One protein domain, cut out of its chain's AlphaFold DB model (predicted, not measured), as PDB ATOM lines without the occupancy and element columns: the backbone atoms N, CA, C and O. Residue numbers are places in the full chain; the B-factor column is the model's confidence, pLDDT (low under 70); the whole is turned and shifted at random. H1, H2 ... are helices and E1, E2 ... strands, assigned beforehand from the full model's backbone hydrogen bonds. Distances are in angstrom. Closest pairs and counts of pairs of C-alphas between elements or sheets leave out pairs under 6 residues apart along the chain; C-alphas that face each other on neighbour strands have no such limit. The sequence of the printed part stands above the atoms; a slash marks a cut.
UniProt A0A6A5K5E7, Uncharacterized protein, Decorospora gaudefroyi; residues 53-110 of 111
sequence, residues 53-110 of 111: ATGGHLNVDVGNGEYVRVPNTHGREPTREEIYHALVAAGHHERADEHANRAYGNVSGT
ATOM      1  N   ALA A  53     224.697 199.608 167.597       59.84
ATOM      2  CA  ALA A  53     224.792 198.934 166.319       59.84
ATOM      3  C   ALA A  53     224.643 197.425 166.549       59.84
ATOM      4  O   ALA A  53     225.380 196.828 167.332       59.84
ATOM      5  N   THR A  54     223.690 196.778 165.884       60.41
ATOM      6  CA  THR A  54     223.554 195.312 165.912       60.41
ATOM      7  C   THR A  54     223.450 194.799 164.496       60.41
ATOM      8  O   THR A  54     222.562 195.215 163.760       60.41
ATOM      9  N   GLY A  55     224.364 193.909 164.099       64.44
ATOM     10  CA  GLY A  55     224.270 193.207 162.815       64.44
ATOM     11  C   GLY A  55     224.167 194.129 161.593       64.44
ATOM     12  O   GLY A  55     223.457 193.805 160.649       64.44
ATOM     13  N   GLY A  56     224.833 195.290 161.626       73.19
ATOM     14  CA  GLY A  56     224.805 196.258 160.527       73.19
ATOM     15  C   GLY A  56     223.573 197.161 160.506       73.19
ATOM     16  O   GLY A  56     223.221 197.662 159.444       73.19
ATOM     17  N   HIS A  57     222.870 197.356 161.623       77.38
ATOM     18  CA  HIS A  57     221.775 198.327 161.745       77.38
ATOM     19  C   HIS A  57     222.010 199.226 162.963       77.38
ATOM     20  O   HIS A  57     222.483 198.748 163.995       77.38
ATOM     21  N   LEU A  58     221.669 200.508 162.847       78.12
ATOM     22  CA  LEU A  58     221.631 201.471 163.941       78.12
ATOM     23  C   LEU A  58     220.204 201.538 164.495       78.12
ATOM     24  O   LEU A  58     219.262 201.769 163.741       78.12
ATOM     25  N   ASN A  59     220.042 201.350 165.801       80.25
ATOM     26  CA  ASN A  59     218.756 201.554 166.466       80.25
ATOM     27  C   ASN A  59     218.682 203.000 166.964       80.25
ATOM     28  O   ASN A  59     219.533 203.424 167.742       80.25
ATOM     29  N   VAL A  60     217.686 203.750 166.497       80.81
ATOM     30  CA  VAL A  60     217.434 205.138 166.893       80.81
ATOM     31  C   VAL A  60     216.197 205.164 167.776       80.81
ATOM     32  O   VAL A  60     215.109 204.848 167.306       80.81
ATOM     33  N   ASP A  61     216.366 205.522 169.047       81.06
ATOM     34  CA  ASP A  61     215.246 205.685 169.976       81.06
ATOM     35  C   ASP A  61     214.396 206.900 169.573       81.06
ATOM     36  O   ASP A  61     214.899 208.020 169.410       81.06
ATOM     37  N   VAL A  62     213.100 206.653 169.385       80.88
ATOM     38  CA  VAL A  62     212.090 207.669 169.048       80.88
ATOM     39  C   VAL A  62     211.175 207.985 170.238       80.88
ATOM     40  O   VAL A  62     210.210 208.740 170.111       80.88
ATOM     41  N   GLY A  63     211.510 207.472 171.427       74.50
ATOM     42  CA  GLY A  63     210.721 207.595 172.648       74.50
ATOM     43  C   GLY A  63     209.614 206.541 172.771       74.50
ATOM     44  O   GLY A  63     209.379 205.735 171.879       74.50
ATOM     45  N   ASN A  64     208.931 206.525 173.923       74.44
ATOM     46  CA  ASN A  64     207.865 205.559 174.257       74.44
ATOM     47  C   ASN A  64     208.280 204.071 174.207       74.44
ATOM     48  O   ASN A  64     207.423 203.194 174.127       74.44
ATOM     49  N   GLY A  65     209.583 203.779 174.288       76.94
ATOM     50  CA  GLY A  65     210.116 202.419 174.157       76.94
ATOM     51  C   GLY A  65     210.172 201.914 172.713       76.94
ATOM     52  O   GLY A  65     210.393 200.722 172.494       76.94
ATOM     53  N   GLU A  66     209.972 202.799 171.737       79.38
ATOM     54  CA  GLU A  66     210.041 202.491 170.317       79.38
ATOM     55  C   GLU A  66     211.385 202.935 169.727       79.38
ATOM     56  O   GLU A  66     211.972 203.951 170.110       79.38
ATOM     57  N   TYR A  67     211.888 202.144 168.783       82.56
ATOM     58  CA  TYR A  67     213.151 202.400 168.110       82.56
ATOM     59  C   TYR A  67     213.038 202.093 166.622       82.56
ATOM     60  O   TYR A  67     212.497 201.066 166.205       82.56
ATOM     61  N   VAL A  68     213.610 202.973 165.810       83.75
ATOM     62  CA  VAL A  68     213.688 202.810 164.362       83.75
ATOM     63  C   VAL A  68     215.024 202.180 164.001       83.75
ATOM     64  O   VAL A  68     216.088 202.641 164.415       83.75
ATOM     65  N   ARG A  69     214.969 201.104 163.216       83.31
ATOM     66  CA  ARG A  69     216.159 200.434 162.684       83.31
ATOM     67  C   ARG A  69     216.585 201.102 161.388       83.31
ATOM     68  O   ARG A  69     215.913 200.977 160.370       83.31
ATOM     69  N   VAL A  70     217.729 201.763 161.427       82.94
ATOM     70  CA  VAL A  70     218.373 202.371 160.266       82.94
ATOM     71  C   VAL A  70     219.413 201.383 159.729       82.94
ATOM     72  O   VAL A  70     220.343 201.029 160.459       82.94
ATOM     73  N   PRO A  71     219.285 200.885 158.491       76.56
ATOM     74  CA  PRO A  71     220.270 199.973 157.926       76.56
ATOM     75  C   PRO A  71     221.608 200.699 157.729       76.56
ATOM     76  O   PRO A  71     221.677 201.750 157.100       76.56
ATOM     77  N   ASN A  72     222.686 200.122 158.251       73.44
ATOM     78  CA  ASN A  72     224.056 200.542 157.987       73.44
ATOM     79  C   ASN A  72     224.599 199.656 156.858       73.44
ATOM     80  O   ASN A  72     225.187 198.597 157.086       73.44
ATOM     81  N   THR A  73     224.348 200.069 155.617       63.88
ATOM     82  CA  THR A  73     224.631 199.257 154.425       63.88
ATOM     83  C   THR A  73     226.105 199.234 154.019       63.88
ATOM     84  O   THR A  73     226.456 198.519 153.087       63.88
ATOM     85  N   HIS A  74     226.986 199.984 154.691       60.16
ATOM     86  CA  HIS A  74     228.357 200.204 154.208       60.16
ATOM     87  C   HIS A  74     229.442 200.095 155.285       60.16
ATOM     88  O   HIS A  74     230.566 200.536 155.059       60.16
ATOM     89  N   GLY A  75     229.127 199.540 156.461       61.22
ATOM     90  CA  GLY A  75     230.082 199.473 157.573       61.22
ATOM     91  C   GLY A  75     230.536 200.857 158.054       61.22
ATOM     92  O   GLY A  75     231.581 200.974 158.685       61.22
ATOM     93  N   ARG A  76     229.758 201.898 157.738       68.75
ATOM     94  CA  ARG A  76     229.999 203.297 158.098       68.75
ATOM     95  C   ARG A  76     228.807 203.805 158.884       68.75
ATOM     96  O   ARG A  76     227.688 203.370 158.645       68.75
ATOM     97  N   GLU A  77     229.019 204.719 159.810       70.94
ATOM     98  CA  GLU A  77     227.905 205.270 160.574       70.94
ATOM     99  C   GLU A  77     226.868 205.898 159.622       70.94
ATOM    100  O   GLU A  77     227.254 206.584 158.667       70.94
ATOM    101  N   PRO A  78     225.566 205.602 159.796       76.69
ATOM    102  CA  PRO A  78     224.540 206.121 158.906       76.69
ATOM    103  C   PRO A  78     224.494 207.642 159.017       76.69
ATOM    104  O   PRO A  78     224.578 208.222 160.103       76.69
ATOM    105  N   THR A  79     224.371 208.295 157.870       82.44
ATOM    106  CA  THR A  79     224.298 209.752 157.804       82.44
ATOM    107  C   THR A  79     222.998 210.259 158.424       82.44
ATOM    108  O   THR A  79     221.996 209.543 158.504       82.44
ATOM    109  N   ARG A  80     222.980 211.535 158.823       83.88
ATOM    110  CA  ARG A  80     221.761 212.212 159.287       83.88
ATOM    111  C   ARG A  80     220.592 212.026 158.313       83.88
ATOM    112  O   ARG A  80     219.470 211.805 158.753       83.88
ATOM    113  N   GLU A  81     220.854 212.109 157.008       85.62
ATOM    114  CA  GLU A  81     219.837 211.919 155.969       85.62
ATOM    115  C   GLU A  81     219.313 210.479 155.933       85.62
ATOM    116  O   GLU A  81     218.104 210.277 155.891       85.62
ATOM    117  N   GLU A  82     220.186 209.472 156.030       84.62
ATOM    118  CA  GLU A  82     219.772 208.062 156.108       84.62
ATOM    119  C   GLU A  82     218.909 207.789 157.348       84.62
ATOM    120  O   GLU A  82     217.883 207.112 157.258       84.62
ATOM    121  N   ILE A  83     219.278 208.369 158.493       84.81
ATOM    122  CA  ILE A  83     218.491 208.283 159.727       84.81
ATOM    123  C   ILE A  83     217.132 208.976 159.550       84.81
ATOM    124  O   ILE A  83     216.101 208.399 159.891       84.81
ATOM    125  N   TYR A  84     217.107 210.180 158.975       86.94
ATOM    126  CA  TYR A  84     215.875 210.924 158.706       86.94
ATOM    127  C   TYR A  84     214.928 210.151 157.782       86.94
ATOM    128  O   TYR A  84     213.749 209.995 158.096       86.94
ATOM    129  N   HIS A  85     215.433 209.611 156.672       88.44
ATOM    130  CA  HIS A  85     214.630 208.816 155.745       88.44
ATOM    131  C   HIS A  85     214.076 207.548 156.396       88.44
ATOM    132  O   HIS A  85     212.923 207.203 156.146       88.44
ATOM    133  N   ALA A  86     214.848 206.882 157.258       85.44
ATOM    134  CA  ALA A  86     214.371 205.724 158.006       85.44
ATOM    135  C   ALA A  86     213.263 206.093 159.007       85.44
ATOM    136  O   ALA A  86     212.264 205.383 159.103       85.44
ATOM    137  N   LEU A  87     213.392 207.225 159.703       85.81
ATOM    138  CA  LEU A  87     212.370 207.748 160.618       85.81
ATOM    139  C   LEU A  87     211.082 208.116 159.871       85.81
ATOM    140  O   LEU A  87     209.989 207.747 160.296       85.81
ATOM    141  N   VAL A  88     211.206 208.788 158.727       87.62
ATOM    142  CA  VAL A  88     210.083 209.120 157.839       87.62
ATOM    143  C   VAL A  88     209.413 207.859 157.297       87.62
ATOM    144  O   VAL A  88     208.189 207.777 157.299       87.62
ATOM    145  N   ALA A  89     210.187 206.856 156.876       86.31
ATOM    146  CA  ALA A  89     209.657 205.576 156.407       86.31
ATOM    147  C   ALA A  89     208.929 204.796 157.514       86.31
ATOM    148  O   ALA A  89     207.978 204.073 157.229       86.31
ATOM    149  N   ALA A  90     209.347 204.972 158.770       84.81
ATOM    150  CA  ALA A  90     208.683 204.422 159.947       84.81
ATOM    151  C   ALA A  90     207.449 205.232 160.401       84.81
ATOM    152  O   ALA A  90     206.762 204.819 161.327       84.81
ATOM    153  N   GLY A  91     207.132 206.357 159.747       86.62
ATOM    154  CA  GLY A  91     205.960 207.181 160.063       86.62
ATOM    155  C   GLY A  91     206.223 208.327 161.046       86.62
ATOM    156  O   GLY A  91     205.292 209.034 161.427       86.62
ATOM    157  N   HIS A  92     207.477 208.582 161.428       82.06
ATOM    158  CA  HIS A  92     207.851 209.629 162.389       82.06
ATOM    159  C   HIS A  92     208.120 210.987 161.733       82.06
ATOM    160  O   HIS A  92     209.097 211.654 162.055       82.06
ATOM    161  N   HIS A  93     207.263 211.432 160.816       81.19
ATOM    162  CA  HIS A  93     207.484 212.648 160.020       81.19
ATOM    163  C   HIS A  93     207.680 213.916 160.867       81.19
ATOM    164  O   HIS A  93     208.550 214.731 160.568       81.19
ATOM    165  N   GLU A  94     206.898 214.070 161.939       78.88
ATOM    166  CA  GLU A  94     206.848 215.301 162.742       78.88
ATOM    167  C   GLU A  94     208.088 215.511 163.617       78.88
ATOM    168  O   GLU A  94     208.437 216.644 163.940       78.88
ATOM    169  N   ARG A  95     208.774 214.423 163.988       78.00
ATOM    170  CA  ARG A  95     209.972 214.459 164.841       78.00
ATOM    171  C   ARG A  95     211.209 213.853 164.191       78.00
ATOM    172  O   ARG A  95     212.260 213.806 164.824       78.00
ATOM    173  N   ALA A  96     211.126 213.427 162.930       80.94
ATOM    174  CA  ALA A  96     212.245 212.806 162.225       80.94
ATOM    175  C   ALA A  96     213.486 213.706 162.211       80.94
ATOM    176  O   ALA A  96     214.594 213.213 162.378       80.94
ATOM    177  N   ASP A  97     213.309 215.020 162.050       81.56
ATOM    178  CA  ASP A  97     214.423 215.973 162.010       81.56
ATOM    179  C   ASP A  97     215.140 216.092 163.365       81.56
ATOM    180  O   ASP A  97     216.370 216.035 163.433       81.56
ATOM    181  N   GLU A  98     214.366 216.180 164.450       82.88
ATOM    182  CA  GLU A  98     214.869 216.227 165.825       82.88
ATOM    183  C   GLU A  98     215.592 214.922 166.181       82.88
ATOM    184  O   GLU A  98     216.743 214.950 166.622       82.88
ATOM    185  N   HIS A  99     214.962 213.774 165.920       80.12
ATOM    186  CA  HIS A  99     215.547 212.461 166.189       80.12
ATOM    187  C   HIS A  99     216.790 212.199 165.329       80.12
ATOM    188  O   HIS A  99     217.776 211.680 165.847       80.12
ATOM    189  N   ALA A 100     216.805 212.611 164.058       82.44
ATOM    190  CA  ALA A 100     217.971 212.475 163.188       82.44
ATOM    191  C   ALA A 100     219.134 213.368 163.632       82.44
ATOM    192  O   ALA A 100     220.267 212.895 163.694       82.44
ATOM    193  N   ASN A 101     218.875 214.632 163.986       79.88
ATOM    194  CA  ASN A 101     219.897 215.533 164.528       79.88
ATOM    195  C   ASN A 101     220.481 215.000 165.837       79.88
ATOM    196  O   ASN A 101     221.691 215.045 166.047       79.88
ATOM    197  N   ARG A 102     219.630 214.456 166.707       75.38
ATOM    198  CA  ARG A 102     220.041 213.923 168.003       75.38
ATOM    199  C   ARG A 102     220.815 212.613 167.877       75.38
ATOM    200  O   ARG A 102     221.831 212.443 168.546       75.38
ATOM    201  N   ALA A 103     220.374 211.721 166.991       74.50
ATOM    202  CA  ALA A 103     221.072 210.481 166.678       74.50
ATOM    203  C   ALA A 103     222.435 210.756 166.031       74.50
ATOM    204  O   ALA A 103     223.446 210.238 166.491       74.50
ATOM    205  N   TYR A 104     222.482 211.632 165.026       72.81
ATOM    206  CA  TYR A 104     223.721 212.011 164.349       72.81
ATOM    207  C   TYR A 104     224.690 212.775 165.267       72.81
ATOM    208  O   TYR A 104     225.895 212.545 165.216       72.81
ATOM    209  N   GLY A 105     224.175 213.647 166.140       68.00
ATOM    210  CA  GLY A 105     224.975 214.371 167.130       68.00
ATOM    211  C   GLY A 105     225.639 213.451 168.157       68.00
ATOM    212  O   GLY A 105     226.792 213.676 168.510       68.00
ATOM    213  N   ASN A 106     224.961 212.379 168.579       65.44
ATOM    214  CA  ASN A 106     225.565 211.354 169.436       65.44
ATOM    215  C   ASN A 106     226.618 210.519 168.694       65.44
ATOM    216  O   ASN A 106     227.653 210.204 169.263       65.44
ATOM    217  N   VAL A 107     226.379 210.189 167.424       61.16
ATOM    218  CA  VAL A 107     227.340 209.469 166.572       61.16
ATOM    219  C   VAL A 107     228.616 210.306 166.366       61.16
ATOM    220  O   VAL A 107     229.717 209.836 166.626       61.16
ATOM    221  N   SER A 108     228.480 211.590 166.014       57.88
ATOM    222  CA  SER A 108     229.623 212.490 165.767       57.88
ATOM    223  C   SER A 108     230.317 213.011 167.036       57.88
ATOM    224  O   SER A 108     231.451 213.469 166.957       57.88
ATOM    225  N   GLY A 109     229.653 212.978 168.196       49.09
ATOM    226  CA  GLY A 109     230.174 213.505 169.466       49.09
ATOM    227  C   GLY A 109     231.076 212.547 170.253       49.09
ATOM    228  O   GLY A 109     231.517 212.901 171.343       49.09
ATOM    229  N   THR A 110     231.339 211.348 169.726       50.91
ATOM    230  CA  THR A 110     232.157 210.310 170.386       50.91
ATOM    231  C   THR A 110     233.603 210.252 169.857       50.91
ATOM    232  O   THR A 110     234.317 209.293 170.153       50.91
TER     233      THR A 110
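What this domain is: This is residues 53 to 110 of the 111 residues of an uncharacterized protein of Decorospora gaudefroyi (UniProt A0A6A5K5E7). A hairpin of two strands, E1 and E2, makes one layer and packs on a second layer, a hairpin of two helices, H1 and H2. H1 is next to E2 and H2 is next to E1, while the turn after E1 and the loop between E2 and H1 reach out toward the two ends of the longest axis. The printed part has 58 residues, with two named strands followed along the chain by two named helices, in the order E1, E2, H1, H2. The sheet has the order E1 - E2 and is antiparallel, and the class is mixed, helices and strands. The whole is compact and rounded, with a radius of gyration of the C-alphas of 10.3 A and spans of 28 by 22 by 20 A.

Where its parts are: The printed part begins at Ala 53, and residues 53 to 54 make a short antiparallel pairing with residues 57 to 58. The strand E1 is residues 57 to 63, from C-alpha 57 at (221.775, 198.327, 161.745) to C-alpha 63, 18.1 A between them. After a tight link of 2 residues comes the strand E2, residues 66 to 71, 16.3 A from first to last C-alpha. A short link of 8 residues leads to the helix H1, residues 80 to 89, which begins with C-alpha 80 at (221.761, 212.212, 159.287) and is 14.1 A long from first to last C-alpha. A short link of 6 residues leads on to H2, residues 96 to 108, the longest helix with 13 residues. It is 17.7 A from first to last C-alpha and ends with C-alpha 108 at (229.623, 212.490, 165.767).

How they stand to each other: E1 and E2 are a hairpin of antiparallel neighbour strands, with 154 degrees between their N-to-C directions. C-alphas 57 and 71 face each other at 4.4 A, and so do C-alphas 61 and 67 at 4.3 A. Across this pair, N 60 and O 68 are within hydrogen-bond range at 2.8 A, and so are N 62 and O 66 at 3.0 A. E2 and H1 have 6 pairs of C-alphas within 8 A, and their closest C-alphas are those of Val 70 and Ala 86, 5.7 A apart. E1 and H2 have 4 such pairs, and their closest C-alphas are those of Val 60 and Ala 103, 6.5 A apart. E1 and H1 have 1 such pair, the C-alphas of Val 60 and Ile 83, 7.9 A apart. E2 and H2 are apart. H1 and H2 touch, with 17 pairs of C-alphas within 8 A, and their closest C-alphas are those of Tyr 84 and Ala 100, 5.2 A apart. They run opposite ways at a tilt of 37 degrees, only just steep, and form a helical hairpin. In H1 and H2 every O i to N i+4 pair is within hydrogen-bond range.

The domain as a whole: The two C-alphas farthest apart are those of Asn 64, between E1 and E2, and His 74, between E2 and H1, at 29.2 A. The first and last printed C-alphas, those of Ala 53 and Thr 110, are 14.1 A apart. The printed part has no cut, and none of its links between named elements is long. The mean pLDDT of the printed part is 76.2. The model's confidence is low, under 70, at 13 residues: 53 to 55, 73 to 76 and 105 to 110, of which 105 to 108 belong to H2. H1 has a mean pLDDT of 86 and H2 one of 74.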